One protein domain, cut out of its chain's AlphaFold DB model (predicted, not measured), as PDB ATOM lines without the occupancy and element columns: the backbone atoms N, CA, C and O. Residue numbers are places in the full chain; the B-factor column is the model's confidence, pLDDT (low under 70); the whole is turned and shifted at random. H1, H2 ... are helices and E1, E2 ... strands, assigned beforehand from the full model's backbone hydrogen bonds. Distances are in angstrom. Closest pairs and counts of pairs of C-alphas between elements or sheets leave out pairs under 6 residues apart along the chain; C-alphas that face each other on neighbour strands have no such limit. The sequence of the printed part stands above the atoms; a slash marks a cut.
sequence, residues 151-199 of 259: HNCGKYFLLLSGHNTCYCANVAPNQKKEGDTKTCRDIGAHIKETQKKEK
ATOM      1  N   HIS A 151     -29.843   7.272  19.648       94.00
ATOM      2  CA  HIS A 151     -28.429   6.914  19.448       94.00
ATOM      3  C   HIS A 151     -27.476   7.593  20.448       94.00
ATOM      4  O   HIS A 151     -26.296   7.264  20.489       94.00
ATOM      5  N   ASN A 152     -27.963   8.571  21.222       93.75
ATOM      6  CA  ASN A 152     -27.173   9.246  22.253       93.75
ATOM      7  C   ASN A 152     -27.447   8.695  23.660       93.75
ATOM      8  O   ASN A 152     -26.519   8.361  24.381       93.75
ATOM      9  N   CYS A 153     -28.716   8.622  24.079       94.12
ATOM     10  CA  CYS A 153     -29.067   8.282  25.464       94.12
ATOM     11  C   CYS A 153     -29.640   6.872  25.653       94.12
ATOM     12  O   CYS A 153     -29.984   6.517  26.777       94.12
ATOM     13  N   GLY A 154     -29.831   6.102  24.579       92.81
ATOM     14  CA  GLY A 154     -30.371   4.741  24.640       92.81
ATOM     15  C   GLY A 154     -31.856   4.637  25.016       92.81
ATOM     16  O   GLY A 154     -32.419   3.546  24.976       92.81
ATOM     17  N   LYS A 155     -32.526   5.746  25.364       94.00
ATOM     18  CA  LYS A 155     -33.968   5.759  25.655       94.00
ATOM     19  C   LYS A 155     -34.784   5.667  24.368       94.00
ATOM     20  O   LYS A 155     -34.431   6.288  23.363       94.00
ATOM     21  N   TYR A 156     -35.902   4.952  24.426       93.50
ATOM     22  CA  TYR A 156     -36.869   4.905  23.335       93.50
ATOM     23  C   TYR A 156     -37.653   6.221  23.222       93.50
ATOM     24  O   TYR A 156     -37.981   6.855  24.225       93.50
ATOM     25  N   PHE A 157     -37.948   6.630  21.993       94.25
ATOM     26  CA  PHE A 157     -38.860   7.723  21.660       94.25
ATOM     27  C   PHE A 157     -39.712   7.322  20.454       94.25
ATOM     28  O   PHE A 157     -39.317   6.460  19.669       94.25
ATOM     29  N   LEU A 158     -40.889   7.929  20.312       93.62
ATOM     30  CA  LEU A 158     -41.815   7.598  19.236       93.62
ATOM     31  C   LEU A 158     -41.549   8.473  18.007       93.62
ATOM     32  O   LEU A 158     -41.544   9.703  18.095       93.62
ATOM     33  N   LEU A 159     -41.336   7.840  16.856       92.88
ATOM     34  CA  LEU A 159     -41.398   8.510  15.563       92.88
ATOM     35  C   LEU A 159     -42.858   8.589  15.136       92.88
ATOM     36  O   LEU A 159     -43.509   7.559  15.042       92.88
ATOM     37  N   LEU A 160     -43.346   9.804  14.893       89.88
ATOM     38  CA  LEU A 160     -44.702  10.082  14.395       89.88
ATOM     39  C   LEU A 160     -44.712  10.564  12.938       89.88
ATOM     40  O   LEU A 160     -45.757  10.871  12.384       89.88
ATOM     41  N   SER A 161     -43.537  10.719  12.331       80.50
ATOM     42  CA  SER A 161     -43.386  11.261  10.982       80.50
ATOM     43  C   SER A 161     -42.363  10.448  10.207       80.50
ATOM     44  O   SER A 161     -41.460   9.859  10.803       80.50
ATOM     45  N   GLY A 162     -42.446  10.520   8.876       75.12
ATOM     46  CA  GLY A 162     -41.538   9.845   7.945       75.12
ATOM     47  C   GLY A 162     -40.057  10.233   8.048       75.12
ATOM     48  O   GLY A 162     -39.216   9.695   7.322       75.12
ATOM     49  N   HIS A 163     -39.712  11.195   8.909       81.94
ATOM     50  CA  HIS A 163     -38.347  11.655   9.098       81.94
ATOM     51  C   HIS A 163     -37.494  10.612   9.821       81.94
ATOM     52  O   HIS A 163     -37.848  10.101  10.883       81.94
ATOM     53  N   ASN A 164     -36.289  10.379   9.299       85.25
ATOM     54  CA  ASN A 164     -35.298   9.494   9.910       85.25
ATOM     55  C   ASN A 164     -34.594  10.165  11.108       85.25
ATOM     56  O   ASN A 164     -33.385  10.391  11.101       85.25
ATOM     57  N   THR A 165     -35.369  10.549  12.119       89.75
ATOM     58  CA  THR A 165     -34.840  11.127  13.355       89.75
ATOM     59  C   THR A 165     -34.183  10.019  14.181       89.75
ATOM     60  O   THR A 165     -34.839   9.038  14.514       89.75
ATOM     61  N   CYS A 166     -32.902  10.175  14.524       93.00
ATOM     62  CA  CYS A 166     -32.129   9.204  15.325       93.00
ATOM     63  C   CYS A 166     -31.977   9.604  16.806       93.00
ATOM     64  O   CYS A 166     -31.479   8.830  17.621       93.00
ATOM     65  N   TYR A 167     -32.376  10.830  17.156       94.75
ATOM     66  CA  TYR A 167     -32.142  11.423  18.471       94.75
ATOM     67  C   TYR A 167     -33.434  11.997  19.051       94.75
ATOM     68  O   TYR A 167     -34.161  12.730  18.373       94.75
ATOM     69  N   CYS A 168     -33.701  11.686  20.319       94.75
ATOM     70  CA  CYS A 168     -34.867  12.196  21.030       94.75
ATOM     71  C   CYS A 168     -34.716  13.684  21.401       94.75
ATOM     72  O   CYS A 168     -33.630  14.260  21.329       94.75
ATOM     73  N   ALA A 169     -35.823  14.308  21.808       93.56
ATOM     74  CA  ALA A 169     -35.849  15.702  22.258       93.56
ATOM     75  C   ALA A 169     -35.505  15.872  23.752       93.56
ATOM     76  O   ALA A 169     -35.484  16.992  24.249       93.56
ATOM     77  N   ASN A 170     -35.230  14.780  24.471       93.19
ATOM     78  CA  ASN A 170     -34.888  14.847  25.890       93.19
ATOM     79  C   ASN A 170     -33.512  15.491  26.090       93.19
ATOM     80  O   ASN A 170     -32.614  15.318  25.253       93.19
ATOM     81  N   VAL A 171     -33.337  16.149  27.240       93.00
ATOM     82  CA  VAL A 171     -32.030  16.623  27.713       93.00
ATOM     83  C   VAL A 171     -31.047  15.458  27.696       93.00
ATOM     84  O   VAL A 171     -31.357  14.345  28.138       93.00
ATOM     85  N   ALA A 172     -29.884  15.688  27.098       92.75
ATOM     86  CA  ALA A 172     -28.898  14.643  26.930       92.75
ATOM     87  C   ALA A 172     -28.198  14.303  28.255       92.75
ATOM     88  O   ALA A 172     -27.910  15.204  29.042       92.75
ATOM     89  N   PRO A 173     -27.872  13.022  28.496       89.00
ATOM     90  CA  PRO A 173     -27.125  12.620  29.681       89.00
ATOM     91  C   PRO A 173     -25.707  13.217  29.672       89.00
ATOM     92  O   PRO A 173     -25.185  13.564  28.613       89.00
ATOM     93  N   ASN A 174     -25.079  13.292  30.848       79.38
ATOM     94  CA  ASN A 174     -23.670  13.672  31.031       79.38
ATOM     95  C   ASN A 174     -23.302  15.059  30.474       79.38
ATOM     96  O   ASN A 174     -22.245  15.244  29.864       79.38
ATOM     97  N   GLN A 175     -24.172  16.050  30.683       77.94
ATOM     98  CA  GLN A 175     -23.834  17.433  30.368       77.94
ATOM     99  C   GLN A 175     -22.622  17.892  31.188       77.94
ATOM    100  O   GLN A 175     -22.571  17.707  32.399       77.94
ATOM    101  N   LYS A 176     -21.637  18.508  30.522       71.38
ATOM    102  CA  LYS A 176     -20.378  18.941  31.159       71.38
ATOM    103  C   LYS A 176     -20.545  20.134  32.102       71.38
ATOM    104  O   LYS A 176     -19.639  20.415  32.877       71.38
ATOM    105  N   LYS A 177     -21.643  20.879  31.974       73.69
ATOM    106  CA  LYS A 177     -21.930  22.073  32.767       73.69
ATOM    107  C   LYS A 177     -23.271  21.904  33.458       73.69
ATOM    108  O   LYS A 177     -24.244  21.486  32.833       73.69
ATOM    109  N   GLU A 178     -23.303  22.256  34.733       69.38
ATOM    110  CA  GLU A 178     -24.539  22.373  35.492       69.38
ATOM    111  C   GLU A 178     -25.438  23.429  34.827       69.38
ATOM    112  O   GLU A 178     -24.979  24.518  34.481       69.38
ATOM    113  N   GLY A 179     -26.692  23.064  34.545       75.69
ATOM    114  CA  GLY A 179     -27.641  23.906  33.807       75.69
ATOM    115  C   GLY A 179     -27.569  23.829  32.274       75.69
ATOM    116  O   GLY A 179     -28.287  24.574  31.612       75.69
ATOM    117  N   ASP A 180     -26.750  22.954  31.674       80.50
ATOM    118  CA  ASP A 180     -26.785  22.751  30.215       80.50
ATOM    119  C   ASP A 180     -28.119  22.097  29.803       80.50
ATOM    120  O   ASP A 180     -28.503  21.036  30.301       80.50
ATOM    121  N   THR A 181     -28.830  22.735  28.878       87.94
ATOM    122  CA  THR A 181     -30.152  22.306  28.404       87.94
ATOM    123  C   THR A 181     -30.093  21.605  27.052       87.94
ATOM    124  O   THR A 181     -31.134  21.392  26.427       87.94
ATOM    125  N   LYS A 182     -28.895  21.258  26.559       91.19
ATOM    126  CA  LYS A 182     -28.751  20.579  25.268       91.19
ATOM    127  C   LYS A 182     -29.516  19.269  25.243       91.19
ATOM    128  O   LYS A 182     -29.362  18.381  26.086       91.19
ATOM    129  N   THR A 183     -30.298  19.127  24.190       94.56
ATOM    130  CA  THR A 183     -31.047  17.915  23.911       94.56
ATOM    131  C   THR A 183     -30.165  16.886  23.210       94.56
ATOM    132  O   THR A 183     -29.134  17.206  22.609       94.56
ATOM    133  N   CYS A 184     -30.590  15.622  23.214       94.94
ATOM    134  CA  CYS A 184     -29.938  14.592  22.401       94.94
ATOM    135  C   CYS A 184     -29.920  14.966  20.912       94.94
ATOM    136  O   CYS A 184     -29.009  14.557  20.194       94.94
ATOM    137  N   ARG A 185     -30.896  15.755  20.446       93.31
ATOM    138  CA  ARG A 185     -30.957  16.266  19.075       93.31
ATOM    139  C   ARG A 185     -29.868  17.303  18.791       93.31
ATOM    140  O   ARG A 185     -29.264  17.226  17.725       93.31
ATOM    141  N   ASP A 186     -29.562  18.188  19.738       92.56
ATOM    142  CA  ASP A 186     -28.467  19.166  19.606       92.56
ATOM    143  C   ASP A 186     -27.106  18.469  19.557       92.56
ATOM    144  O   ASP A 186     -26.269  18.763  18.701       92.56
ATOM    145  N   ILE A 187     -26.910  17.472  20.429       91.12
ATOM    146  CA  ILE A 187     -25.712  16.626  20.401       91.12
ATOM    147  C   ILE A 187     -25.618  15.875  19.074       91.12
ATOM    148  O   ILE A 187     -24.566  15.880  18.438       91.12
ATOM    149  N   GLY A 188     -26.714  15.264  18.622       90.69
ATOM    150  CA  GLY A 188     -26.763  14.554  17.347       90.69
ATOM    151  C   GLY A 188     -26.440  15.451  16.151       90.69
ATOM    152  O   GLY A 188     -25.709  15.037  15.250       90.69
ATOM    153  N   ALA A 189     -26.926  16.695  16.154       90.44
ATOM    154  CA  ALA A 189     -26.591  17.689  15.139       90.44
ATOM    155  C   ALA A 189     -25.092  18.017  15.153       90.44
ATOM    156  O   ALA A 189     -24.460  18.005  14.097       90.44
ATOM    157  N   HIS A 190     -24.509  18.223  16.337       87.69
ATOM    158  CA  HIS A 190     -23.073  18.454  16.483       87.69
ATOM    159  C   HIS A 190     -22.246  17.255  15.993       87.69
ATOM    160  O   HIS A 190     -21.335  17.440  15.193       87.69
ATOM    161  N   ILE A 191     -22.585  16.025  16.403       86.81
ATOM    162  CA  ILE A 191     -21.910  14.795  15.948       86.81
ATOM    163  C   ILE A 191     -21.967  14.689  14.423       86.81
ATOM    164  O   ILE A 191     -20.940  14.469  13.783       86.81
ATOM    165  N   LYS A 192     -23.149  14.886  13.829       86.88
ATOM    166  CA  LYS A 192     -23.331  14.818  12.375       86.88
ATOM    167  C   LYS A 192     -22.483  15.864  11.655       86.88
ATOM    168  O   LYS A 192     -21.911  15.568  10.609       86.88
ATOM    169  N   GLU A 193     -22.399  17.073  12.195       85.62
ATOM    170  CA  GLU A 193     -21.609  18.148  11.600       85.62
ATOM    171  C   GLU A 193     -20.100  17.895  11.728       85.62
ATOM    172  O   GLU A 193     -19.361  18.115  10.769       85.62
ATOM    173  N   THR A 194     -19.641  17.358  12.861       84.12
ATOM    174  CA  THR A 194     -18.245  16.937  13.048       84.12
ATOM    175  C   THR A 194     -17.873  15.802  12.097       84.12
ATOM    176  O   THR A 194     -16.888  15.919  11.378       84.12
ATOM    177  N   GLN A 195     -18.705  14.764  11.984       83.94
ATOM    178  CA  GLN A 195     -18.467  13.654  11.056       83.94
ATOM    179  C   GLN A 195     -18.429  14.110   9.593       83.94
ATOM    180  O   GLN A 195     -17.641  13.596   8.801       83.94
ATOM    181  N   LYS A 196     -19.266  15.081   9.201       80.38
ATOM    182  CA  LYS A 196     -19.164  15.684   7.865       80.38
ATOM    183  C   LYS A 196     -17.813  16.359   7.669       80.38
ATOM    184  O   LYS A 196     -17.239  16.199   6.602       80.38
ATOM    185  N   LYS A 197     -17.323  17.103   8.666       76.19
ATOM    186  CA  LYS A 197     -16.016  17.773   8.596       76.19
ATOM    187  C   LYS A 197     -14.865  16.771   8.505       76.19
ATOM    188  O   LYS A 197     -13.967  16.986   7.705       76.19
ATOM    189  N   GLU A 198     -14.920  15.678   9.260       77.69
ATOM    190  CA  GLU A 198     -13.913  14.606   9.217       77.69
ATOM    191  C   GLU A 198     -13.873  13.887   7.863       77.69
ATOM    192  O   GLU A 198     -12.804  13.518   7.394       77.69
ATOM    193  N   LYS A 199     -15.024  13.733   7.197       80.94
ATOM    194  CA  LYS A 199     -15.118  13.119   5.861       80.94
ATOM    195  C   LYS A 199     -14.704  14.045   4.712       80.94
ATOM    196  O   LYS A 199     -14.723  13.605   3.564       80.94
TER     197      LYS A 199
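AT A GLANCE: This is residues 151 to 199 of the 259 residues of an uncharacterized protein of bioreactor metagenome (UniProt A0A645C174). A body of loops with little regular structure spreads out as a T, and one helix, H1, makes its stem, with residues 192 to 199 sticking out free. E1 and the turn round Gly 162 make one arm of the crossbar, and the loop round Glu 178 makes the other. The printed part has 49 residues, with one named strand and then one named helix; the class is mixed, with only 19 residues in named elements. It is only just loose, close to compact, with a radius of gyration of the C-alphas of 11.9 A, and flat, spanning 34 by 29 by 15 A.

IN THESE COORDINATES: E1, residues 156 to 159, begins at C-alpha 156 (-36.869, 4.905, 23.335) and is 9.7 A long. H1, residues 184 to 198, is 20.8 A long and ends at C-alpha 198 (-13.913, 14.606, 9.217).

HOW THE PARTS SIT: E1 and H1 are apart, with no C-alpha of the one within 8 A of the other. E1 pairs with no named strand. In H1 every O i to N i+4 pair is within hydrogen-bond range.

THE WHOLE: The C-alphas farthest apart, of Gly 162 and Glu 178, are 34.7 A apart. The printed part has no cut. The link from E1 to H1, residues 160 to 183, is long. Mean pLDDT of the printed part is 87.2; residue 178 is under 70.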